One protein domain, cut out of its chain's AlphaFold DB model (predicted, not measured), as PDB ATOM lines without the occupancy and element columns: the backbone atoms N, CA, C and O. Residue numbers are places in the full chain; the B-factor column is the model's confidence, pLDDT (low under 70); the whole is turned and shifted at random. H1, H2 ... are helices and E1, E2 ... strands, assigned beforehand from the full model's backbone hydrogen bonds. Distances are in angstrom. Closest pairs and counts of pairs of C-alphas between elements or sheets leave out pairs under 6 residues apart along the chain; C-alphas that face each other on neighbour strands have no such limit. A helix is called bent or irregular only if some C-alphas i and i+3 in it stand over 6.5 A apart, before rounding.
ATOM      1  N   ILE A  38     144.919 113.297 143.288       94.69
ATOM      2  CA  ILE A  38     145.158 113.537 141.873       94.69
ATOM      3  C   ILE A  38     144.745 112.269 141.136       94.69
ATOM      4  O   ILE A  38     145.345 111.215 141.337       94.69
ATOM      5  N   VAL A  39     143.693 112.364 140.332       94.06
ATOM      6  CA  VAL A  39     143.240 111.296 139.440       94.06
ATOM      7  C   VAL A  39     143.713 111.650 138.047       94.06
ATOM      8  O   VAL A  39     143.319 112.686 137.511       94.06
ATOM      9  N   LYS A  40     144.577 110.819 137.465       94.31
ATOM     10  CA  LYS A  40     145.049 111.067 136.106       94.31
ATOM     11  C   LYS A  40     144.028 110.566 135.116       94.31
ATOM     12  O   LYS A  40     143.500 109.470 135.270       94.31
ATOM     13  N   TRP A  41     143.826 111.346 134.076       93.94
ATOM     14  CA  TRP A  41     143.033 110.985 132.929       93.94
ATOM     15  C   TRP A  41     143.929 110.987 131.700       93.94
ATOM     16  O   TRP A  41     144.533 111.997 131.335       93.94
ATOM     17  N   MET A  42     144.040 109.810 131.098       91.62
ATOM     18  CA  MET A  42     144.791 109.562 129.880       91.62
ATOM     19  C   MET A  42     143.802 109.183 128.789       91.62
ATOM     20  O   MET A  42     142.964 108.302 128.977       91.62
ATOM     21  N   ARG A  43     143.913 109.846 127.643       87.25
ATOM     22  CA  ARG A  43     143.137 109.510 126.454       87.25
ATOM     23  C   ARG A  43     143.982 108.612 125.560       87.25
ATOM     24  O   ARG A  43     144.988 109.072 125.020       87.25
ATOM     25  N   MET A  44     143.568 107.360 125.429       85.94
ATOM     26  CA  MET A  44     144.006 106.460 124.363       85.94
ATOM     27  C   MET A  44     143.025 106.570 123.191       85.94
ATOM     28  O   MET A  44     141.949 107.135 123.364       85.94
ATOM     29  N   GLU A  45     143.419 106.084 122.011       80.94
ATOM     30  CA  GLU A  45     142.741 106.292 120.715       80.94
ATOM     31  C   GLU A  45     141.205 106.309 120.805       80.94
ATOM     32  O   GLU A  45     140.607 107.310 120.412       80.94
ATOM     33  N   ASP A  46     140.603 105.301 121.450       79.81
ATOM     34  CA  ASP A  46     139.148 105.193 121.637       79.81
ATOM     35  C   ASP A  46     138.700 105.108 123.111       79.81
ATOM     36  O   ASP A  46     137.510 104.968 123.402       79.81
ATOM     37  N   GLU A  47     139.629 105.197 124.070       84.88
ATOM     38  CA  GLU A  47     139.351 104.885 125.477       84.88
ATOM     39  C   GLU A  47     139.898 105.931 126.452       84.88
ATOM     40  O   GLU A  47     141.024 106.426 126.346       84.88
ATOM     41  N   ASN A  48     139.093 106.231 127.473       87.94
ATOM     42  CA  ASN A  48     139.496 107.062 128.599       87.94
ATOM     43  C   ASN A  48     139.996 106.178 129.740       87.94
ATOM     44  O   ASN A  48     139.207 105.516 130.416       87.94
ATOM     45  N   ILE A  49     141.301 106.224 129.992       90.38
ATOM     46  CA  ILE A  49     141.936 105.494 131.087       90.38
ATOM     47  C   ILE A  49     142.109 106.440 132.270       90.38
ATOM     48  O   ILE A  49     142.688 107.523 132.145       90.38
ATOM     49  N   PHE A  50     141.639 106.009 133.441       91.06
ATOM     50  CA  PHE A  50     141.795 106.755 134.683       91.06
ATOM     51  C   PHE A  50     142.754 106.034 135.629       91.06
ATOM     52  O   PHE A  50     142.500 104.908 136.057       91.06
ATOM     53  N   GLU A  51     143.853 106.698 135.988       90.12
ATOM     54  CA  GLU A  51     144.794 106.204 136.992       90.12
ATOM     55  C   GLU A  51     144.477 106.857 138.340       90.12
ATOM     56  O   GLU A  51     144.552 108.079 138.501       90.12
ATOM     57  N   VAL A  52     144.119 106.029 139.321       87.69
ATOM     58  CA  VAL A  52     143.815 106.468 140.686       87.69
ATOM     59  C   VAL A  52     144.899 105.964 141.626       87.69
ATOM     60  O   VAL A  52     145.219 104.773 141.589       87.69
ATOM     61  N   PRO A  53     145.415 106.806 142.536       83.88
ATOM     62  CA  PRO A  53     146.396 106.348 143.504       83.88
ATOM     63  C   PRO A  53     145.795 105.263 144.416       83.88
ATOM     64  O   PRO A  53     144.771 105.480 145.078       83.88
ATOM     65  N   SER A  54     146.447 104.101 144.487       71.00
ATOM     66  CA  SER A  54     145.897 102.858 145.059       71.00
ATOM     67  C   SER A  54     145.515 102.938 146.547       71.00
ATOM     68  O   SER A  54     144.657 102.191 147.012       71.00
ATOM     69  N   LYS A  55     146.107 103.870 147.307       66.56
ATOM     70  CA  LYS A  55     145.949 103.978 148.773       66.56
ATOM     71  C   LYS A  55     144.963 105.047 149.254       66.56
ATOM     72  O   LYS A  55     144.935 105.357 150.444       66.56
ATOM     73  N   THR A  56     144.191 105.675 148.373       59.31
ATOM     74  CA  THR A  56     143.698 107.029 148.681       59.31
ATOM     75  C   THR A  56     142.266 107.170 149.182       59.31
ATOM     76  O   THR A  56     141.846 108.290 149.441       59.31
ATOM     77  N   SER A  89     135.511 112.409 143.734       94.50
ATOM     78  CA  SER A  89     134.855 113.579 144.311       94.50
ATOM     79  C   SER A  89     135.019 114.782 143.379       94.50
ATOM     80  O   SER A  89     136.140 115.266 143.226       94.50
ATOM     81  N   PRO A  90     133.932 115.355 142.832       94.81
ATOM     82  CA  PRO A  90     134.024 116.569 142.021       94.81
ATOM     83  C   PRO A  90     134.464 117.807 142.815       94.81
ATOM     84  O   PRO A  90     134.830 118.816 142.213       94.81
ATOM     85  N   ILE A  91     134.419 117.745 144.150       94.88
ATOM     86  CA  ILE A  91     134.707 118.869 145.049       94.88
ATOM     87  C   ILE A  91     136.144 118.834 145.563       94.88
ATOM     88  O   ILE A  91     136.763 119.888 145.712       94.88
ATOM     89  N   ILE A  92     136.659 117.643 145.864       93.69
ATOM     90  CA  ILE A  92     137.925 117.460 146.583       93.69
ATOM     91  C   ILE A  92     139.027 116.967 145.655       93.69
ATOM     92  O   ILE A  92     140.175 117.389 145.794       93.69
ATOM     93  N   ASP A  93     138.698 116.067 144.728       95.31
ATOM     94  CA  ASP A  93     139.699 115.491 143.844       95.31
ATOM     95  C   ASP A  93     140.055 116.471 142.720       95.31
ATOM     96  O   ASP A  93     139.284 117.360 142.341       95.31
ATOM     97  N   TYR A  94     141.262 116.286 142.205       97.31
ATOM     98  CA  TYR A  94     141.811 116.968 141.053       97.31
ATOM     99  C   TYR A  94     141.878 115.990 139.886       97.31
ATOM    100  O   TYR A  94     142.463 114.913 140.011       97.31
ATOM    101  N   LEU A  95     141.319 116.380 138.742       96.88
ATOM    102  CA  LEU A  95     141.501 115.646 137.492       96.88
ATOM    103  C   LEU A  95     142.751 116.167 136.772       96.88
ATOM    104  O   LEU A  95     142.761 117.320 136.349       96.88
ATOM    105  N   LEU A  96     143.791 115.340 136.645       96.94
ATOM    106  CA  LEU A  96     145.031 115.669 135.938       96.94
ATOM    107  C   LEU A  96     144.998 115.140 134.503       96.94
ATOM    108  O   LEU A  96     144.848 113.937 134.314       96.94
ATOM    109  N   PHE A  97     145.190 116.006 133.511       96.06
ATOM    110  CA  PHE A  97     145.279 115.604 132.105       96.06
ATOM    111  C   PHE A  97     146.167 116.547 131.284       96.06
ATOM    112  O   PHE A  97     146.558 117.623 131.740       96.06
ATOM    113  N   ASP A  98     146.506 116.133 130.062       94.31
ATOM    114  CA  ASP A  98     147.159 117.000 129.080       94.31
ATOM    115  C   ASP A  98     146.086 117.722 128.250       94.31
ATOM    116  O   ASP A  98     145.339 117.062 127.516       94.31
ATOM    117  N   PRO A  99     145.963 119.059 128.356       92.12
ATOM    118  CA  PRO A  99     144.956 119.802 127.610       92.12
ATOM    119  C   PRO A  99     145.271 119.898 126.114       92.12
ATOM    120  O   PRO A  99     144.399 120.319 125.352       92.12
ATOM    121  N   GLY A 100     146.493 119.549 125.693       90.94
ATOM    122  CA  GLY A 100     147.047 119.880 124.387       90.94
ATOM    123  C   GLY A 100     147.244 121.388 124.211       90.94
ATOM    124  O   GLY A 100     146.526 122.202 124.792       90.94
ATOM    125  N   TRP A 101     148.214 121.775 123.386       90.62
ATOM    126  CA  TRP A 101     148.595 123.175 123.199       90.62
ATOM    127  C   TRP A 101     148.763 123.501 121.714       90.62
ATOM    128  O   TRP A 101     149.381 122.725 120.985       90.62
ATOM    129  N   ILE A 102     148.225 124.640 121.278       89.62
ATOM    130  CA  ILE A 102     148.344 125.160 119.906       89.62
ATOM    131  C   ILE A 102     148.972 126.550 119.901       89.62
ATOM    132  O   ILE A 102     148.774 127.335 120.829       89.62
ATOM    133  N   ASP A 103     149.720 126.854 118.846       86.62
ATOM    134  CA  ASP A 103     150.398 128.141 118.700       86.62
ATOM    135  C   ASP A 103     149.401 129.259 118.395       86.62
ATOM    136  O   ASP A 103     148.432 129.062 117.662       86.62
ATOM    137  N   LEU A 104     149.671 130.463 118.908       79.81
ATOM    138  CA  LEU A 104     148.846 131.646 118.633       79.81
ATOM    139  C   LEU A 104     148.821 132.041 117.147       79.81
ATOM    140  O   LEU A 104     147.863 132.667 116.699       79.81
ATOM    141  N   VAL A 105     149.882 131.716 116.403       73.88
ATOM    142  CA  VAL A 105     150.139 132.227 115.042       73.88
ATOM    143  C   VAL A 105     149.875 131.163 113.958       73.88
ATOM    144  O   VAL A 105     149.891 131.467 112.769       73.88
ATOM    145  N   GLY A 106     149.585 129.913 114.337       60.34
ATOM    146  CA  GLY A 106     149.399 128.802 113.399       60.34
ATOM    147  C   GLY A 106     147.932 128.548 113.047       60.34
ATOM    148  O   GLY A 106     147.091 128.389 113.928       60.34
ATOM    149  N   HIS A 107     147.609 128.457 111.753       52.69
ATOM    150  CA  HIS A 107     146.283 128.060 111.269       52.69
ATOM    151  C   HIS A 107     145.933 126.625 111.706       52.69
ATOM    152  O   HIS A 107     146.297 125.645 111.054       52.69
ATOM    153  N   ALA A 108     145.199 126.494 112.810       52.59
ATOM    154  CA  ALA A 108     144.674 125.226 113.299       52.59
ATOM    155  C   ALA A 108     143.461 124.773 112.461       52.59
ATOM    156  O   ALA A 108     142.318 124.865 112.893       52.59
ATOM    157  N   ASN A 109     143.716 124.257 111.256       54.44
ATOM    158  CA  ASN A 109     142.703 123.569 110.438       54.44
ATOM    159  C   ASN A 109     142.553 122.079 110.787       54.44
ATOM    160  O   ASN A 109     141.840 121.347 110.102       54.44
ATOM    161  N   VAL A 110     143.195 121.599 111.853       61.19
ATOM    162  CA  VAL A 110     142.961 120.237 112.334       61.19
ATOM    163  C   VAL A 110     141.749 120.283 113.256       61.19
ATOM    164  O   VAL A 110     141.839 120.778 114.378       61.19
ATOM    165  N   SER A 111     140.613 119.781 112.765       69.06
ATOM    166  CA  SER A 111     139.390 119.559 113.545       69.06
ATOM    167  C   SER A 111     139.657 118.496 114.616       69.06
ATOM    168  O   SER A 111     139.329 117.321 114.470       69.06
ATOM    169  N   ARG A 112     140.371 118.882 115.674       75.69
ATOM    170  CA  ARG A 112     140.649 118.008 116.806       75.69
ATOM    171  C   ARG A 112     139.463 118.103 117.753       75.69
ATOM    172  O   ARG A 112     139.116 119.191 118.204       75.69
ATOM    173  N   LEU A 113     138.849 116.960 118.045       85.44
ATOM    174  CA  LEU A 113     137.809 116.865 119.063       85.44
ATOM    175  C   LEU A 113     138.365 117.365 120.401       85.44
ATOM    176  O   LEU A 113     139.407 116.882 120.868       85.44
ATOM    177  N   ASP A 114     137.664 118.333 120.992       88.88
ATOM    178  CA  ASP A 114     137.960 118.843 122.328       88.88
ATOM    179  C   ASP A 114     138.005 117.660 123.308       88.88
ATOM    180  O   ASP A 114     137.009 116.935 123.422       88.88
ATOM    181  N   PRO A 115     139.138 117.425 123.997       89.44
ATOM    182  CA  PRO A 115     139.253 116.318 124.937       89.44
ATOM    183  C   PRO A 115     138.134 116.332 125.980       89.44
ATOM    184  O   PRO A 115     137.624 115.266 126.317       89.44
ATOM    185  N   ILE A 116     137.685 117.506 126.438       92.62
ATOM    186  CA  ILE A 116     136.662 117.618 127.490       92.62
ATOM    187  C   ILE A 116     135.311 117.044 127.044       92.62
ATOM    188  O   ILE A 116     134.586 116.498 127.871       92.62
ATOM    189  N   ASN A 117     134.999 117.051 125.745       91.12
ATOM    190  CA  ASN A 117     133.763 116.451 125.233       91.12
ATOM    191  C   ASN A 117     133.735 114.921 125.354       91.12
ATOM    192  O   ASN A 117     132.664 114.323 125.302       91.12
ATOM    193  N   THR A 118     134.896 114.284 125.519       90.12
ATOM    194  CA  THR A 118     135.000 112.832 125.745       90.12
ATOM    195  C   THR A 118     134.951 112.458 127.225       90.12
ATOM    196  O   THR A 118     135.014 111.278 127.562       90.12
ATOM    197  N   LEU A 119     134.849 113.444 128.119       90.31
ATOM    198  CA  LEU A 119     134.818 113.218 129.554       90.31
ATOM    199  C   LEU A 119     133.505 112.540 129.979       90.31
ATOM    200  O   LEU A 119     132.427 112.848 129.473       90.31
ATOM    201  N   LEU A 120     133.597 111.628 130.949       90.62
ATOM    202  CA  LEU A 120     132.436 110.911 131.476       90.62
ATOM    203  C   LEU A 120     131.406 111.880 132.102       90.62
ATOM    204  O   LEU A 120     131.804 112.816 132.806       90.62
ATOM    205  N   PRO A 121     130.088 111.659 131.933       89.69
ATOM    206  CA  PRO A 121     129.052 112.542 132.481       89.69
ATOM    207  C   PRO A 121     129.135 112.744 134.000       89.69
ATOM    208  O   PRO A 121     128.819 113.822 134.508       89.69
ATOM    209  N   GLU A 122     129.600 111.738 134.742       90.56
ATOM    210  CA  GLU A 122     129.799 111.785 136.194       90.56
ATOM    211  C   GLU A 122     130.817 112.852 136.622       90.56
ATOM    212  O   GLU A 122     130.777 113.320 137.764       90.56
ATOM    213  N   LEU A 123     131.693 113.252 135.697       92.00
ATOM    214  CA  LEU A 123     132.771 114.221 135.864       92.00
ATOM    215  C   LEU A 123     132.408 115.622 135.325       92.00
ATOM    216  O   LEU A 123     133.214 116.545 135.406       92.00
ATOM    217  N   SER A 124     131.181 115.830 134.841       90.19
ATOM    218  CA  SER A 124     130.711 117.128 134.313       90.19
ATOM    219  C   SER A 124     130.774 118.284 135.324       90.19
ATOM    220  O   SER A 124     130.967 119.441 134.949       90.19
ATOM    221  N   ASN A 125     130.650 117.981 136.620       94.75
ATOM    222  CA  ASN A 125     130.636 118.969 137.702       94.75
ATOM    223  C   ASN A 125     131.988 119.126 138.412       94.75
ATOM    224  O   ASN A 125     132.024 119.565 139.564       94.75
ATOM    225  N   ILE A 126     133.096 118.759 137.763       96.31
ATOM    226  CA  ILE A 126     134.435 118.935 138.335       96.31
ATOM    227  C   ILE A 126     134.689 120.398 138.699       96.31
ATOM    228  O   ILE A 126     134.468 121.310 137.901       96.31
ATOM    229  N   ARG A 127     135.211 120.601 139.912       97.69
ATOM    230  CA  ARG A 127     135.624 121.912 140.417       97.69
ATOM    231  C   ARG A 127     137.123 122.145 140.326       97.69
ATOM    232  O   ARG A 127     137.535 123.298 140.232       97.69
ATOM    233  N   ASN A 128     137.930 121.086 140.342       98.19
ATOM    234  CA  ASN A 128     139.382 121.203 140.347       98.19
ATOM    235  C   ASN A 128     140.006 120.355 139.241       98.19
ATOM    236  O   ASN A 128     139.820 119.137 139.197       98.19
ATOM    237  N   ILE A 129     140.797 120.994 138.388       98.19
ATOM    238  CA  ILE A 129     141.642 120.301 137.414       98.19
ATOM    239  C   ILE A 129     143.107 120.622 137.665       98.19
ATOM    240  O   ILE A 129     143.456 121.680 138.198       98.19
ATOM    241  N   MET A 130     143.964 119.697 137.254       98.31
ATOM    242  CA  MET A 130     145.377 119.948 137.042       98.31
ATOM    243  C   MET A 130     145.698 119.708 135.573       98.31
ATOM    244  O   MET A 130     145.157 118.796 134.953       98.31
ATOM    245  N   VAL A 131     146.578 120.520 135.012       97.50
ATOM    246  CA  VAL A 131     146.975 120.404 133.610       97.50
ATOM    247  C   VAL A 131     148.476 120.249 133.493       97.50
ATOM    248  O   VAL A 131     149.232 120.839 134.269       97.50
ATOM    249  N   HIS A 132     148.911 119.455 132.518       95.75
ATOM    250  CA  HIS A 132     150.321 119.415 132.163       95.75
ATOM    251  C   HIS A 132     150.769 120.771 131.600       95.75
ATOM    252  O   HIS A 132     150.059 121.358 130.780       95.75
ATOM    253  N   PRO A 133     151.927 121.284 132.040       94.75
ATOM    254  CA  PRO A 133     152.431 122.572 131.599       94.75
ATOM    255  C   PRO A 133     152.856 122.537 130.137       94.75
ATOM    256  O   PRO A 133     153.255 121.500 129.599       94.75
ATOM    257  N   ASN A 134     152.861 123.716 129.528       92.31
ATOM    258  CA  ASN A 134     153.514 123.924 128.257       92.31
ATOM    259  C   ASN A 134     155.016 124.147 128.495       92.31
ATOM    260  O   ASN A 134     155.425 125.150 129.078       92.31
ATOM    261  N   TYR A 135     155.846 123.210 128.043       89.81
ATOM    262  CA  TYR A 135     157.303 123.293 128.186       89.81
ATOM    263  C   TYR A 135     157.996 124.065 127.056       89.81
ATOM    264  O   TYR A 135     159.221 124.011 126.946       89.81
ATOM    265  N   THR A 136     157.250 124.767 126.204       89.94
ATOM    266  CA  THR A 136     157.841 125.662 125.203       89.94
ATOM    267  C   THR A 136     158.057 127.061 125.768       89.94
ATOM    268  O   THR A 136     157.462 127.451 126.771       89.94
ATOM    269  N   GLU A 137     158.913 127.836 125.109       87.31
ATOM    270  CA  GLU A 137     159.067 129.274 125.381       87.31
ATOM    271  C   GLU A 137     157.986 130.109 124.677       87.31
ATOM    272  O   GLU A 137     157.734 131.259 125.030       87.31
ATOM    273  N   GLU A 138     157.313 129.506 123.699       92.44
ATOM    274  CA  GLU A 138     156.242 130.124 122.930       92.44
ATOM    275  C   GLU A 138     154.919 130.147 123.696       92.44
ATOM    276  O   GLU A 138     154.582 129.211 124.429       92.44
ATOM    277  N   ARG A 139     154.153 131.212 123.458       93.31
ATOM    278  CA  ARG A 139     152.797 131.402 123.975       93.31
ATOM    279  C   ARG A 139     151.822 130.505 123.231       93.31
ATOM    280  O   ARG A 139     151.761 130.550 122.000       93.31
ATOM    281  N   LYS A 140     151.035 129.733 123.978       93.62
ATOM    282  CA  LYS A 140     150.081 128.779 123.404       93.62
ATOM    283  C   LYS A 140     148.680 128.961 123.963       93.62
ATOM    284  O   LYS A 140     148.475 129.530 125.030       93.62
ATOM    285  N   ILE A 141     147.704 128.450 123.226       92.94
ATOM    286  CA  ILE A 141     146.313 128.327 123.658       92.94
ATOM    287  C   ILE A 141     146.044 126.846 123.956       92.94
ATOM    288  O   ILE A 141     146.477 125.985 123.181       92.94
ATOM    289  N   PRO A 142     145.351 126.515 125.058       94.88
ATOM    290  CA  PRO A 142     144.943 125.140 125.323       94.88
ATOM    291  C   PRO A 142     143.965 124.647 124.247       94.88
ATOM    292  O   PRO A 142     143.051 125.370 123.849       94.88
ATOM    293  N   THR A 143     144.117 123.402 123.791       93.31
ATOM    294  CA  THR A 143     143.131 122.798 122.872       93.31
ATOM    295  C   THR A 143     141.863 122.344 123.587       93.31
ATOM    296  O   THR A 143     140.808 122.252 122.966       93.31
ATOM    297  N   ALA A 144     141.968 122.070 124.887       94.19
ATOM    298  CA  ALA A 144     140.841 121.757 125.747       94.19
ATOM    299  C   ALA A 144     139.982 123.001 126.007       94.19
ATOM    300  O   ALA A 144     140.494 124.033 126.449       94.19
ATOM    301  N   LEU A 145     138.670 122.887 125.796       95.25
ATOM    302  CA  LEU A 145     137.741 123.991 126.026       95.25
ATOM    303  C   LEU A 145     137.295 124.026 127.488       95.25
ATOM    304  O   LEU A 145     136.250 123.486 127.857       95.25
ATOM    305  N   PHE A 146     138.103 124.643 128.355       96.31
ATOM    306  CA  PHE A 146     137.833 124.656 129.799       96.31
ATOM    307  C   PHE A 146     136.468 125.261 130.175       96.31
ATOM    308  O   PHE A 146     135.923 124.924 131.224       96.31
ATOM    309  N   GLU A 147     135.878 126.105 129.327       95.25
ATOM    310  CA  GLU A 147     134.533 126.662 129.499       95.25
ATOM    311  C   GLU A 147     133.409 125.621 129.497       95.25
ATOM    312  O   GLU A 147     132.322 125.896 130.011       95.25
ATOM    313  N   ASN A 148     133.666 124.418 128.974       95.69
ATOM    314  CA  ASN A 148     132.725 123.305 129.041       95.69
ATOM    315  C   ASN A 148     132.583 122.764 130.477       95.69
ATOM    316  O   ASN A 148     131.541 122.212 130.831       95.69
ATOM    317  N   LEU A 149     133.567 123.011 131.351       96.12
ATOM    318  CA  LEU A 149     133.522 122.667 132.774       96.12
ATOM    319  C   LEU A 149     132.867 123.801 133.582       96.12
ATOM    320  O   LEU A 149     133.525 124.611 134.230       96.12
ATOM    321  N   ARG A 150     131.533 123.864 133.576       94.69
ATOM    322  CA  ARG A 150     130.758 124.971 134.189       94.69
ATOM    323  C   ARG A 150     130.959 125.152 135.693       94.69
ATOM    324  O   ARG A 150     130.756 126.247 136.209       94.69
ATOM    325  N   SER A 151     131.325 124.079 136.388       97.06
ATOM    326  CA  SER A 151     131.554 124.081 137.837       97.06
ATOM    327  C   SER A 151     133.008 124.365 138.216       97.06
ATOM    328  O   SER A 151     133.340 124.301 139.400       97.06
ATOM    329  N   LEU A 152     133.876 124.665 137.247       97.94
ATOM    330  CA  LEU A 152     135.306 124.806 137.474       97.94
ATOM    331  C   LEU A 152     135.616 125.985 138.404       97.94
ATOM    332  O   LEU A 152     135.230 127.125 138.158       97.94
ATOM    333  N   GLN A 153     136.334 125.695 139.485       98.25
ATOM    334  CA  GLN A 153     136.764 126.664 140.493       98.25
ATOM    335  C   GLN A 153     138.280 126.838 140.499       98.25
ATOM    336  O   GLN A 153     138.758 127.924 140.818       98.25
ATOM    337  N   ARG A 154     139.038 125.783 140.172       98.56
ATOM    338  CA  ARG A 154     140.502 125.771 140.238       98.56
ATOM    339  C   ARG A 154     141.123 125.081 139.032       98.56
ATOM    340  O   ARG A 154     140.706 123.984 138.662       98.56
ATOM    341  N   VAL A 155     142.171 125.696 138.497       98.50
ATOM    342  CA  VAL A 155     143.046 125.136 137.464       98.50
ATOM    343  C   VAL A 155     144.478 125.233 137.959       98.50
ATOM    344  O   VAL A 155     144.998 126.332 138.120       98.50
ATOM    345  N   LEU A 156     145.121 124.098 138.220       98.62
ATOM    346  CA  LEU A 156     146.526 124.097 138.622       98.62
ATOM    347  C   LEU A 156     147.420 123.594 137.495       98.62
ATOM    348  O   LEU A 156     147.158 122.555 136.898       98.62
ATOM    349  N   VAL A 157     148.519 124.290 137.248       98.31
ATOM    350  CA  VAL A 157     149.581 123.800 136.368       98.31
ATOM    351  C   VAL A 157     150.435 122.820 137.164       98.31
ATOM    352  O   VAL A 157     151.064 123.206 138.147       98.31
ATOM    353  N   ALA A 158     150.415 121.542 136.790       97.88
ATOM    354  CA  ALA A 158     151.098 120.491 137.530       97.88
ATOM    355  C   ALA A 158     152.616 120.569 137.329       97.88
ATOM    356  O   ALA A 158     153.102 120.476 136.204       97.88
ATOM    357  N   VAL A 159     153.375 120.657 138.417       96.69
ATOM    358  CA  VAL A 159     154.841 120.582 138.386       96.69
ATOM    359  C   VAL A 159     155.319 119.494 139.333       96.69
ATOM    360  O   VAL A 159     154.812 119.377 140.445       96.69
ATOM    361  N   ASP A 160     156.283 118.683 138.901       95.38
ATOM    362  CA  ASP A 160     156.953 117.763 139.819       95.38
ATOM    363  C   ASP A 160     157.806 118.574 140.804       95.38
ATOM    364  O   ASP A 160     158.524 119.489 140.396       95.38
ATOM    365  N   GLU A 161     157.746 118.226 142.087       94.50
ATOM    366  CA  GLU A 161     158.515 118.854 143.166       94.50
ATOM    367  C   GLU A 161     160.008 118.982 142.815       94.50
ATOM    368  O   GLU A 161     160.623 120.013 143.075       94.50
ATOM    369  N   LYS A 162     160.581 117.995 142.113       91.81
ATOM    370  CA  LYS A 162     161.996 118.017 141.693       91.81
ATOM    371  C   LYS A 162     162.288 119.005 140.560       91.81
ATOM    372  O   LYS A 162     163.430 119.420 140.377       91.81
ATOM    373  N   MET A 163     161.274 119.372 139.782       93.75
ATOM    374  CA  MET A 163     161.411 120.227 138.598       93.75
ATOM    375  C   MET A 163     161.114 121.698 138.888       93.75
ATOM    376  O   MET A 163     161.379 122.549 138.034       93.75
ATOM    377  N   ILE A 164     160.615 122.019 140.084       93.56
ATOM    378  CA  ILE A 164     160.162 123.369 140.420       93.56
ATOM    379  C   ILE A 164     161.254 124.427 140.240       93.56
ATOM    380  O   ILE A 164     161.009 125.476 139.654       93.56
ATOM    381  N   GLY A 165     162.493 124.130 140.641       91.00
ATOM    382  CA  GLY A 165     163.605 125.067 140.500       91.00
ATOM    383  C   GLY A 165     163.975 125.347 139.040       91.00
ATOM    384  O   GLY A 165     164.220 126.499 138.683       91.00
ATOM    385  N   ALA A 166     163.996 124.308 138.199       92.62
ATOM    386  CA  ALA A 166     164.481 124.389 136.820       92.62
ATOM    387  C   ALA A 166     163.425 124.910 135.835       92.62
ATOM    388  O   ALA A 166     163.772 125.585 134.870       92.62
ATOM    389  N   GLN A 167     162.145 124.606 136.065       93.62
ATOM    390  CA  GLN A 167     161.074 124.849 135.091       93.62
ATOM    391  C   GLN A 167     160.059 125.919 135.515       93.62
ATOM    392  O   GLN A 167     159.094 126.146 134.788       93.62
ATOM    393  N   ARG A 168     160.271 126.619 136.641       94.81
ATOM    394  CA  ARG A 168     159.343 127.646 137.161       94.81
ATOM    395  C   ARG A 168     158.867 128.657 136.114       94.81
ATOM    396  O   ARG A 168     157.675 128.934 136.058       94.81
ATOM    397  N   LYS A 169     159.756 129.139 135.234       94.56
ATOM    398  CA  LYS A 169     159.409 130.115 134.184       94.56
ATOM    399  C   LYS A 169     158.341 129.579 133.227       94.56
ATOM    400  O   LYS A 169     157.375 130.279 132.942       94.56
ATOM    401  N   HIS A 170     158.467 128.321 132.798       95.00
ATOM    402  CA  HIS A 170     157.464 127.665 131.953       95.00
ATOM    403  C   HIS A 170     156.137 127.472 132.696       95.00
ATOM    404  O   HIS A 170     155.070 127.605 132.097       95.00
ATOM    405  N   MET A 171     156.179 127.204 134.008       96.19
ATOM    406  CA  MET A 171     154.962 127.036 134.809       96.19
ATOM    407  C   MET A 171     154.187 128.352 134.909       96.19
ATOM    408  O   MET A 171     152.991 128.372 134.624       96.19
ATOM    409  N   VAL A 172     154.866 129.462 135.235       96.50
ATOM    410  CA  VAL A 172     154.242 130.799 135.280       96.50
ATOM    411  C   VAL A 172     153.740 131.218 133.899       96.50
ATOM    412  O   VAL A 172     152.638 131.750 133.780       96.50
ATOM    413  N   ALA A 173     154.508 130.942 132.840       96.06
ATOM    414  CA  ALA A 173     154.072 131.213 131.475       96.06
ATOM    415  C   ALA A 173     152.784 130.447 131.128       96.06
ATOM    416  O   ALA A 173     151.850 131.049 130.610       96.06
ATOM    417  N   THR A 174     152.692 129.169 131.505       97.12
ATOM    418  CA  THR A 174     151.480 128.355 131.314       97.12
ATOM    419  C   THR A 174     150.298 128.907 132.126       97.12
ATOM    420  O   THR A 174     149.193 129.008 131.599       97.12
ATOM    421  N   VAL A 175     150.509 129.312 133.387       98.00
ATOM    422  CA  VAL A 175     149.468 129.962 134.212       98.00
ATOM    423  C   VAL A 175     148.923 131.206 133.509       98.00
ATOM    424  O   VAL A 175     147.709 131.374 133.408       98.00
ATOM    425  N   TYR A 176     149.811 132.043 132.972       97.44
ATOM    426  CA  TYR A 176     149.433 133.231 132.210       97.44
ATOM    427  C   TYR A 176     148.648 132.884 130.939       97.44
ATOM    428  O   TYR A 176     147.640 133.525 130.652       97.44
ATOM    429  N   ASP A 177     149.072 131.871 130.187       96.94
ATOM    430  CA  ASP A 177     148.414 131.459 128.945       96.94
ATOM    431  C   ASP A 177     146.976 130.961 129.208       96.94
ATOM    432  O   ASP A 177     146.033 131.355 128.515       96.94
ATOM    433  N   ILE A 178     146.774 130.175 130.273       97.69
ATOM    434  CA  ILE A 178     145.439 129.741 130.725       97.69
ATOM    435  C   ILE A 178     144.614 130.941 131.200       97.69
ATOM    436  O   ILE A 178     143.418 131.031 130.926       97.69
ATOM    437  N   ASP A 179     145.226 131.892 131.898       98.06
ATOM    438  CA  ASP A 179     144.521 133.090 132.335       98.06
ATOM    439  C   ASP A 179     144.003 133.920 131.153       98.06
ATOM    440  O   ASP A 179     142.833 134.313 131.092       98.06
ATOM    441  N   LYS A 180     144.865 134.119 130.153       97.19
ATOM    442  CA  LYS A 180     144.528 134.808 128.907       97.19
ATOM    443  C   LYS A 180     143.427 134.094 128.140       97.19
ATOM    444  O   LYS A 180     142.527 134.766 127.632       97.19
ATOM    445  N   TYR A 181     143.449 132.764 128.121       97.19
ATOM    446  CA  TYR A 181     142.373 131.958 127.558       97.19
ATOM    447  C   TYR A 181     141.010 132.308 128.169       97.19
ATOM    448  O   TYR A 181     140.061 132.600 127.439       97.19
ATOM    449  N   PHE A 182     140.909 132.350 129.502       97.75
ATOM    450  CA  PHE A 182     139.646 132.683 130.164       97.75
ATOM    451  C   PHE A 182     139.206 134.124 129.899       97.75
ATOM    452  O   PHE A 182     138.020 134.372 129.676       97.75
ATOM    453  N   MET A 183     140.145 135.072 129.906       97.38
ATOM    454  CA  MET A 183     139.837 136.495 129.737       97.38
ATOM    455  C   MET A 183     139.411 136.865 128.319       97.38
ATOM    456  O   MET A 183     138.522 137.702 128.162       97.38
ATOM    457  N   PHE A 184     140.020 136.254 127.303       96.31
ATOM    458  CA  PHE A 184     139.813 136.650 125.912       96.31
ATOM    459  C   PHE A 184     139.013 135.632 125.110       96.31
ATOM    460  O   PHE A 184     138.085 136.017 124.412       96.31
ATOM    461  N   THR A 185     139.318 134.340 125.219       95.38
ATOM    462  CA  THR A 185     138.677 133.311 124.390       95.38
ATOM    463  C   THR A 185     137.369 132.829 125.010       95.38
ATOM    464  O   THR A 185     136.313 132.908 124.382       95.38
ATOM    465  N   ALA A 186     137.412 132.370 126.261       96.38
ATOM    466  CA  ALA A 186     136.242 131.793 126.915       96.38
ATOM    467  C   ALA A 186     135.151 132.845 127.162       96.38
ATOM    468  O   ALA A 186     133.981 132.597 126.879       96.38
ATOM    469  N   LYS A 187     135.533 134.045 127.622       97.06
ATOM    470  CA  LYS A 187     134.591 135.140 127.895       97.06
ATOM    471  C   LYS A 187     133.886 135.668 126.643       97.06
ATOM    472  O   LYS A 187     132.733 136.070 126.728       97.06
ATOM    473  N   GLN A 188     134.534 135.638 125.476       97.00
ATOM    474  CA  GLN A 188     133.878 135.997 124.212       97.00
ATOM    475  C   GLN A 188     132.782 134.999 123.828       97.00
ATOM    476  O   GLN A 188     131.725 135.399 123.350       97.00
ATOM    477  N   ARG A 189     133.019 133.700 124.054       96.25
ATOM    478  CA  ARG A 189     132.033 132.643 123.782       96.25
ATOM    479  C   ARG A 189     130.922 132.618 124.829       96.25
ATOM    480  O   ARG A 189     129.778 132.319 124.508       96.25
ATOM    481  N   ILE A 190     131.276 132.893 126.085       97.25
ATOM    482  CA  ILE A 190     130.412 132.757 127.257       97.25
ATOM    483  C   ILE A 190     130.643 133.963 128.181       97.25
ATOM    484  O   ILE A 190     131.479 133.889 129.082       97.25
ATOM    485  N   PRO A 191     129.907 135.072 127.987       97.25
ATOM    486  CA  PRO A 191     130.144 136.328 128.710       97.25
ATOM    487  C   PRO A 191     130.095 136.210 130.238       97.25
ATOM    488  O   PRO A 191     130.877 136.864 130.931       97.25
ATOM    489  N   ASP A 192     129.233 135.329 130.751       97.12
ATOM    490  CA  ASP A 192     129.012 135.121 132.187       97.12
ATOM    491  C   ASP A 192     129.976 134.101 132.820       97.12
ATOM    492  O   ASP A 192     129.797 133.694 133.973       97.12
ATOM    493  N   ILE A 193     130.989 133.636 132.079       97.38
ATOM    494  CA  ILE A 193     131.943 132.668 132.615       97.38
ATOM    495  C   ILE A 193     132.739 133.269 133.777       97.38
ATOM    496  O   ILE A 193     133.333 134.346 133.684       97.38
ATOM    497  N   LYS A 194     132.778 132.541 134.896       97.31
ATOM    498  CA  LYS A 194     133.604 132.905 136.046       97.31
ATOM    499  C   LYS A 194     135.045 132.479 135.797       97.31
ATOM    500  O   LYS A 194     135.302 131.339 135.418       97.31
ATOM    501  N   ARG A 195     135.983 133.386 136.060       97.69
ATOM    502  CA  ARG A 195     137.417 133.084 136.064       97.69
ATOM    503  C   ARG A 195     137.726 132.131 137.230       97.69
ATOM    504  O   ARG A 195     137.444 132.510 138.371       97.69
ATOM    505  N   PRO A 196     138.280 130.931 136.988       98.19
ATOM    506  CA  PRO A 196     138.723 130.064 138.073       98.19
ATOM    507  C   PRO A 196     139.990 130.627 138.731       98.19
ATOM    508  O   PRO A 196     140.667 131.494 138.181       98.19
ATOM    509  N   TYR A 197     140.338 130.113 139.907       98.56
ATOM    510  CA  TYR A 197     141.654 130.335 140.500       98.56
ATOM    511  C   TYR A 197     142.704 129.527 139.726       98.56
ATOM    512  O   TYR A 197     142.562 128.309 139.591       98.56
ATOM    513  N   ILE A 198     143.727 130.206 139.205       98.56
ATOM    514  CA  ILE A 198     144.764 129.613 138.354       98.56
ATOM    515  C   ILE A 198     146.116 129.805 139.035       98.56
ATOM    516  O   ILE A 198     146.491 130.935 139.337       98.56
ATOM    517  N   ALA A 199     146.828 128.709 139.279       98.56
ATOM    518  CA  ALA A 199     148.094 128.708 140.013       98.56
ATOM    519  C   ALA A 199     148.968 127.511 139.607       98.56
ATOM    520  O   ALA A 199     148.552 126.663 138.815       98.56
ATOM    521  N   VAL A 200     150.178 127.409 140.154       98.44
ATOM    522  CA  VAL A 200     151.045 126.235 139.975       98.44
ATOM    523  C   VAL A 200     150.803 125.247 141.114       98.44
ATOM    524  O   VAL A 200     150.866 125.621 142.279       98.44
ATOM    525  N   GLY A 201     150.532 123.980 140.798       98.12
ATOM    526  CA  GLY A 201     150.368 122.904 141.777       98.12
ATOM    527  C   GLY A 201     151.600 122.004 141.840       98.12
ATOM    528  O   GLY A 201     151.887 121.287 140.883       98.12
ATOM    529  N   CYS A 202     152.298 122.012 142.976       97.50
ATOM    530  CA  CYS A 202     153.452 121.156 143.247       97.50
ATOM    531  C   CYS A 202     153.015 119.733 143.565       97.50
ATOM    532  O   CYS A 202     152.286 119.508 144.533       97.50
ATOM    533  N   VAL A 203     153.495 118.769 142.797       96.06
ATOM    534  CA  VAL A 203     153.170 117.358 142.953       96.06
ATOM    535  C   VAL A 203     154.428 116.608 143.370       96.06
ATOM    536  O   VAL A 203     155.425 116.600 142.652       96.06
ATOM    537  N   GLY A 204     154.385 115.969 144.535       94.25
ATOM    538  CA  GLY A 204     155.547 115.316 145.137       94.25
ATOM    539  C   GLY A 204     155.170 114.121 146.002       94.25
ATOM    540  O   GLY A 204     153.994 113.841 146.250       94.25
ATOM    541  N   TRP A 205     156.176 113.380 146.456       90.81
ATOM    542  CA  TRP A 205     155.982 112.262 147.380       90.81
ATOM    543  C   TRP A 205     156.008 112.771 148.820       90.81
ATOM    544  O   TRP A 205     156.798 113.639 149.167       90.81
ATOM    545  N   VAL A 206     155.176 112.194 149.689       87.94
ATOM    546  CA  VAL A 206     155.082 112.604 151.100       87.94
ATOM    547  C   VAL A 206     155.558 111.506 152.051       87.94
ATOM    548  O   VAL A 206     155.535 110.314 151.735       87.94
ATOM    549  N   GLY A 207     155.974 111.903 153.255       87.69
ATOM    550  CA  GLY A 207     156.423 110.979 154.297       87.69
ATOM    551  C   GLY A 207     157.682 110.198 153.904       87.69
ATOM    552  O   GLY A 207     158.582 110.722 153.255       87.69
ATOM    553  N   ALA A 208     157.751 108.922 154.289       84.44
ATOM    554  CA  ALA A 208     158.930 108.082 154.052       84.44
ATOM    555  C   ALA A 208     159.208 107.794 152.562       84.44
ATOM    556  O   ALA A 208     160.314 107.376 152.220       84.44
ATOM    557  N   GLU A 209     158.222 107.981 151.678       84.38
ATOM    558  CA  GLU A 209     158.385 107.761 150.236       84.38
ATOM    559  C   GLU A 209     159.158 108.898 149.555       84.38
ATOM    560  O   GLU A 209     159.827 108.645 148.555       84.38
ATOM    561  N   ARG A 210     159.153 110.106 150.134       85.62
ATOM    562  CA  ARG A 210     159.849 111.290 149.604       85.62
ATOM    563  C   ARG A 210     161.347 111.081 149.417       85.62
ATOM    564  O   ARG A 210     161.924 111.529 148.438       85.62
ATOM    565  N   HIS A 211     161.964 110.335 150.329       83.75
ATOM    566  CA  HIS A 211     163.406 110.083 150.326       83.75
ATOM    567  C   HIS A 211     163.804 108.771 149.633       83.75
ATOM    568  O   HIS A 211     164.967 108.358 149.693       83.75
ATOM    569  N   ARG A 212     162.855 108.068 149.003       84.44
ATOM    570  CA  ARG A 212     163.170 106.852 148.249       84.44
ATOM    571  C   ARG A 212     163.750 107.226 146.893       84.44
ATOM    572  O   ARG A 212     163.214 108.061 146.182       84.44
ATOM    573  N   TRP A 213     164.838 106.555 146.533       72.19
ATOM    574  CA  TRP A 213     165.508 106.729 145.241       72.19
ATOM    575  C   TRP A 213     164.706 106.111 144.096       72.19
ATOM    576  O   TRP A 213     164.689 106.631 142.985       72.19
ATOM    577  N   HIS A 214     164.025 105.004 144.390       79.75
ATOM    578  CA  HIS A 214     163.145 104.313 143.465       79.75
ATOM    579  C   HIS A 214     161.726 104.392 144.007       79.75
ATOM    580  O   HIS A 214     161.428 103.878 145.091       79.75
ATOM    581  N   HIS A 215     160.867 105.066 143.254       80.62
ATOM    582  CA  HIS A 215     159.440 105.075 143.518       80.62
ATOM    583  C   HIS A 215     158.817 103.811 142.901       80.62
ATOM    584  O   HIS A 215     159.334 103.303 141.901       80.62
ATOM    585  N   PRO A 216     157.765 103.248 143.518       79.94
ATOM    586  CA  PRO A 216     157.027 102.138 142.924       79.94
ATOM    587  C   PRO A 216     156.446 102.542 141.560       79.94
ATOM    588  O   PRO A 216     156.350 103.725 141.245       79.94
ATOM    589  N   SER A 217     156.037 101.555 140.761       80.75
ATOM    590  CA  SER A 217     155.387 101.795 139.462       80.75
ATOM    591  C   SER A 217     154.072 102.568 139.578       80.75
ATOM    592  O   SER A 217     153.629 103.170 138.610       80.75
ATOM    593  N   GLU A 218     153.440 102.531 140.750       81.06
ATOM    594  CA  GLU A 218     152.232 103.292 141.046       81.06
ATOM    595  C   GLU A 218     152.574 104.746 141.391       81.06
ATOM    596  O   GLU A 218     153.473 105.013 142.196       81.06
ATOM    597  N   ASP A 219     151.812 105.694 140.846       84.25
ATOM    598  CA  ASP A 219     151.983 107.106 141.172       84.25
ATOM    599  C   ASP A 219     151.240 107.482 142.464       84.25
ATOM    600  O   ASP A 219     150.023 107.674 142.492       84.25
ATOM    601  N   HIS A 220     151.995 107.578 143.560       86.31
ATOM    602  CA  HIS A 220     151.500 108.000 144.880       86.31
ATOM    603  C   HIS A 220     151.741 109.484 145.167       86.31
ATOM    604  O   HIS A 220     151.621 109.911 146.322       86.31
ATOM    605  N   ARG A 221     152.111 110.278 144.154       90.81
ATOM    606  CA  ARG A 221     152.364 111.700 144.365       90.81
ATOM    607  C   ARG A 221     151.087 112.421 144.803       90.81
ATOM    608  O   ARG A 221     149.968 112.064 144.431       90.81
ATOM    609  N   ARG A 222     151.263 113.443 145.633       93.00
ATOM    610  CA  ARG A 222     150.191 114.276 146.186       93.00
ATOM    611  C   ARG A 222     150.471 115.733 145.880       93.00
ATOM    612  O   ARG A 222     151.613 116.102 145.629       93.00
ATOM    613  N   LEU A 223     149.428 116.552 145.948       95.12
ATOM    614  CA  LEU A 223     149.580 118.001 145.941       95.12
ATOM    615  C   LEU A 223     150.275 118.419 147.247       95.12
ATOM    616  O   LEU A 223     149.695 118.279 148.324       95.12
ATOM    617  N   VAL A 224     151.527 118.860 147.148       95.50
ATOM    618  CA  VAL A 224     152.377 119.256 148.286       95.50
ATOM    619  C   VAL A 224     152.220 120.743 148.586       95.50
ATOM    620  O   VAL A 224     152.162 121.135 149.748       95.50
ATOM    621  N   ALA A 225     152.130 121.565 147.542       96.69
ATOM    622  CA  ALA A 225     152.051 123.015 147.649       96.69
ATOM    623  C   ALA A 225     151.334 123.616 146.435       96.69
ATOM    624  O   ALA A 225     151.218 122.974 145.387       96.69
ATOM    625  N   VAL A 226     150.858 124.849 146.584       98.06
ATOM    626  CA  VAL A 226     150.280 125.658 145.507       98.06
ATOM    627  C   VAL A 226     150.974 127.012 145.525       98.06
ATOM    628  O   VAL A 226     151.163 127.568 146.605       98.06
ATOM    629  N   PHE A 227     151.358 127.510 144.353       98.25
ATOM    630  CA  PHE A 227     152.104 128.756 144.213       98.25
ATOM    631  C   PHE A 227     151.397 129.723 143.273       98.25
ATOM    632  O   PHE A 227     151.060 129.367 142.141       98.25
ATOM    633  N   ASP A 228     151.229 130.955 143.737       97.69
ATOM    634  CA  ASP A 228     150.625 132.052 142.982       97.69
ATOM    635  C   ASP A 228     151.629 132.730 142.040       97.69
ATOM    636  O   ASP A 228     151.242 133.318 141.030       97.69
ATOM    637  N   ASN A 229     152.924 132.684 142.370       97.06
ATOM    638  CA  ASN A 229     153.965 133.433 141.671       97.06
ATOM    639  C   ASN A 229     155.327 132.712 141.666       97.06
ATOM    640  O   ASN A 229     155.503 131.651 142.270       97.06
ATOM    641  N   GLU A 230     156.288 133.283 140.931       97.06
ATOM    642  CA  GLU A 230     157.639 132.725 140.795       97.06
ATOM    643  C   GLU A 230     158.421 132.741 142.115       97.06
ATOM    644  O   GLU A 230     159.159 131.794 142.390       97.06
ATOM    645  N   ASP A 231     158.224 133.763 142.946       97.25
ATOM    646  CA  ASP A 231     158.974 133.944 144.191       97.25
ATOM    647  C   ASP A 231     158.656 132.843 145.206       97.25
ATOM    648  O   ASP A 231     159.571 132.224 145.751       97.25
ATOM    649  N   GLN A 232     157.374 132.501 145.378       97.75
ATOM    650  CA  GLN A 232     156.956 131.383 146.233       97.75
ATOM    651  C   GLN A 232     157.545 130.045 145.750       97.75
ATOM    652  O   GLN A 232     157.938 129.201 146.558       97.75
ATOM    653  N   MET A 233     157.651 129.844 144.430       97.44
ATOM    654  CA  MET A 233     158.303 128.654 143.867       97.44
ATOM    655  C   MET A 233     159.811 128.642 144.132       97.44
ATOM    656  O   MET A 233     160.377 127.582 144.407       97.44
ATOM    657  N   ALA A 234     160.470 129.798 144.043       97.06
ATOM    658  CA  ALA A 234     161.895 129.932 144.320       97.06
ATOM    659  C   ALA A 234     162.206 129.681 145.804       97.06
ATOM    660  O   ALA A 234     163.138 128.932 146.109       97.06
ATOM    661  N   GLU A 235     161.398 130.231 146.712       97.44
ATOM    662  CA  GLU A 235     161.489 129.982 148.153       97.44
ATOM    663  C   GLU A 235     161.311 128.492 148.461       97.44
ATOM    664  O   GLU A 235     162.139 127.886 149.148       97.44
ATOM    665  N   HIS A 236     160.293 127.860 147.871       96.50
ATOM    666  CA  HIS A 236     160.081 126.427 148.030       96.50
ATOM    667  C   HIS A 236     161.276 125.617 147.515       96.50
ATOM    668  O   HIS A 236     161.751 124.720 148.205       96.50
ATOM    669  N   ALA A 237     161.840 125.967 146.355       96.06
ATOM    670  CA  ALA A 237     163.024 125.298 145.817       96.06
ATOM    671  C   ALA A 237     164.255 125.409 146.739       96.06
ATOM    672  O   ALA A 237     165.064 124.482 146.805       96.06
ATOM    673  N   VAL A 238     164.423 126.529 147.453       96.69
ATOM    674  CA  VAL A 238     165.466 126.674 148.485       96.69
ATOM    675  C   VAL A 238     165.180 125.740 149.659       96.69
ATOM    676  O   VAL A 238     166.057 124.963 150.031       96.69
ATOM    677  N   SER A 239     163.944 125.743 150.167       95.94
ATOM    678  CA  SER A 239     163.521 124.867 151.265       95.94
ATOM    679  C   SER A 239     163.755 123.383 150.951       95.94
ATOM    680  O   SER A 239     164.326 122.664 151.773       95.94
ATOM    681  N   LEU A 240     163.424 122.937 149.734       93.12
ATOM    682  CA  LEU A 240     163.671 121.566 149.279       93.12
ATOM    683  C   LEU A 240     165.155 121.196 149.320       93.12
ATOM    684  O   LEU A 240     165.511 120.133 149.827       93.12
ATOM    685  N   ARG A 241     166.038 122.078 148.832       93.56
ATOM    686  CA  ARG A 241     167.490 121.836 148.856       93.56
ATOM    687  C   ARG A 241     168.030 121.740 150.277       93.56
ATOM    688  O   ARG A 241     168.874 120.886 150.549       93.56
ATOM    689  N   ASP A 242     167.530 122.567 151.186       94.62
ATOM    690  CA  ASP A 242     167.922 122.519 152.595       94.62
ATOM    691  C   ASP A 242     167.465 121.219 153.268       94.62
ATOM    692  O   ASP A 242     168.207 120.625 154.056       94.62
ATOM    693  N   GLU A 243     166.254 120.750 152.961       91.50
ATOM    694  CA  GLU A 243     165.735 119.467 153.442       91.50
ATOM    695  C   GLU A 243     166.537 118.282 152.894       91.50
ATOM    696  O   GLU A 243     166.915 117.386 153.656       91.50
ATOM    697  N   GLU A 244     166.856 118.289 151.599       90.25
ATOM    698  CA  GLU A 244     167.714 117.285 150.968       90.25
ATOM    699  C   GLU A 244     169.112 117.275 151.593       90.25
ATOM    700  O   GLU A 244     169.631 116.212 151.946       90.25
ATOM    701  N   TRP A 245     169.705 118.451 151.808       92.19
ATOM    702  CA  TRP A 245     171.005 118.586 152.457       92.19
ATOM    703  C   TRP A 245     170.991 118.027 153.883       92.19
ATOM    704  O   TRP A 245     171.858 117.225 154.245       92.19
ATOM    705  N   LYS A 246     169.978 118.381 154.687       92.00
ATOM    706  CA  LYS A 246     169.790 117.835 156.042       92.00
ATOM    707  C   LYS A 246     169.660 116.315 156.017       92.00
ATOM    708  O   LYS A 246     170.343 115.635 156.784       92.00
ATOM    709  N   TYR A 247     168.850 115.779 155.108       89.00
ATOM    710  CA  TYR A 247     168.671 114.338 154.952       89.00
ATOM    711  C   TYR A 247     169.992 113.623 154.628       89.00
ATOM    712  O   TYR A 247     170.324 112.605 155.244       89.00
ATOM    713  N   VAL A 248     170.787 114.171 153.703       88.81
ATOM    714  CA  VAL A 248     172.108 113.635 153.352       88.81
ATOM    715  C   VAL A 248     173.039 113.642 154.569       88.81
ATOM    716  O   VAL A 248     173.640 112.612 154.886       88.81
ATOM    717  N   GLN A 249     173.108 114.755 155.303       90.75
ATOM    718  CA  GLN A 249     173.927 114.879 156.513       90.75
ATOM    719  C   GLN A 249     173.529 113.866 157.595       90.75
ATOM    720  O   GLN A 249     174.387 113.193 158.169       90.75
ATOM    721  N   GLU A 250     172.232 113.705 157.863       88.62
ATOM    722  CA  GLU A 250     171.740 112.717 158.827       88.62
ATOM    723  C   GLU A 250     172.077 111.281 158.424       88.62
ATOM    724  O   GLU A 250     172.440 110.464 159.276       88.62
ATOM    725  N   ARG A 251     171.990 110.970 157.126       84.94
ATOM    726  CA  ARG A 251     172.325 109.646 156.603       84.94
ATOM    727  C   ARG A 251     173.803 109.318 156.806       84.94
ATOM    728  O   ARG A 251     174.107 108.200 157.204       84.94
ATOM    729  N   PHE A 252     174.707 110.275 156.586       86.75
ATOM    730  CA  PHE A 252     176.142 110.070 156.814       86.75
ATOM    731  C   PHE A 252     176.518 110.017 158.303       86.75
ATOM    732  O   PHE A 252     177.436 109.282 158.668       86.75
ATOM    733  N   LYS A 253     175.785 110.722 159.179       89.69
ATOM    734  CA  LYS A 253     175.979 110.655 160.641       89.69
ATOM    735  C   LYS A 253     175.613 109.293 161.240       89.69
ATOM    736  O   LYS A 253     176.262 108.858 162.184       89.69
ATOM    737  N   LYS A 254     174.606 108.600 160.694       82.62
ATOM    738  CA  LYS A 254     174.134 107.284 161.181       82.62
ATOM    739  C   LYS A 254     175.027 106.099 160.764       82.62
ATOM    740  O   LYS A 254     174.644 104.948 160.952       82.62
ATOM    741  N   GLY A 255     176.222 106.376 160.239       77.00
ATOM    742  CA  GLY A 255     177.175 105.387 159.739       77.00
ATOM    743  C   GLY A 255     177.218 105.369 158.215       77.00
ATOM    744  O   GLY A 255     176.220 105.637 157.545       77.00
TER     745      GLY A 255
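This is residues 38 to 56 and 89 to 255 of the 346 residues of an uncharacterized protein of Hyaloscypha bicolor E (UniProt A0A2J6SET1). A strongly twisted sheet of seven strands curls round one long kinked helix, H2, while a second long helix, H3, packs by its first residues on H2 and on the sheet and then runs out as an arm. A small two-stranded ribbon, E4 and E6, packs on H2 through E6. The printed part has 186 residues with three named helices and nine named strands, in the order E1 E2 E3 E4 H1 E5 E6 E7 H2 E8 E9 H3, of class mixed, helices and strands. The large sheet is mixed, in the order E2, E1, E3, E5, E7, E8, E9. The whole is compact, with a radius of gyration of the C-alphas of 18.1 A, yet elongated in outline, 63 by 33 by 28 A.

E1, residues 38 to 44, forms an antiparallel hairpin with the edge strand E2, residues 47 to 51; N 42 and O 49 are 2.9 A apart. Its pairing is staggered: residues 40 to 44 pair with E2, and residues 38 to 40 with the parallel E3, residues 94 to 97, where N 39 and O 94 are 2.8 A apart. E4, residues 101 to 103, and E6, residues 140 to 142, are antiparallel, with N 102 and O 141 at 2.9 A. H1, residues 115 to 118, only grazes the large sheet. E5, residues 128 to 131, is parallel to E3, with N 130 and O 95 at 2.8 A, and to E7, residues 154 to 160, with N 131 and O 156 at 2.8 A. H2, residues 161 to 189, is irregular, with C-alphas 166 and 169 8.1 A apart, and has a kink of 87 degrees near residue 168. E7, H2 and E8, residues 197 to 204, form a strand-helix-strand unit, two parallel neighbour strands with a helix between, its crossover right-handed; N 157 and O 199 are 2.8 A apart. The closest C-alphas of H2 and E6 are those of Asp 177 and Lys 140, 6.4 A apart. E8 and E9, residues 222 to 227, form an antiparallel hairpin, with N 202 and O 225 at 2.8 A. H3, residues 230 to 253, touches H2 with residues 230 to 237 alone, at a shallow tilt of 26 degrees, opposite ways; Ala 237 and Gly 165 have the closest C-alphas, 5.4 A apart. H2 and H3 with the large sheet make two layers, helices on one face of a sheet. Every O i to N i+4 pair is within hydrogen-bond range in H3, and 18 of 25 in H2; H1 is too short for such a pair.

E1 begins at C-alpha 38 (145.158, 113.537, 141.873) and is 18.9 A long. E7 measures 18.3 A and E8 21.0 A. H2 runs 35.6 A from C-alpha 161 (158.515, 118.854, 143.166). H3, 34.9 A long, ends at C-alpha 253 (175.979, 110.655, 160.641).

The C-alphas of Pro 191 and Gly 255 are the two farthest apart, 64.3 A. Residues 249 to 255, of which 249 to 253 belong to H3, stand free. Residues 57 to 88 are not printed, and C-alphas 56 and 89 are 11.8 A apart across this cut. The links E4 to H1, E6 to E7 and E8 to E9 are long. Mean pLDDT of the printed part is 91.1; residues 55 to 56 and 106 to 111 are under 70.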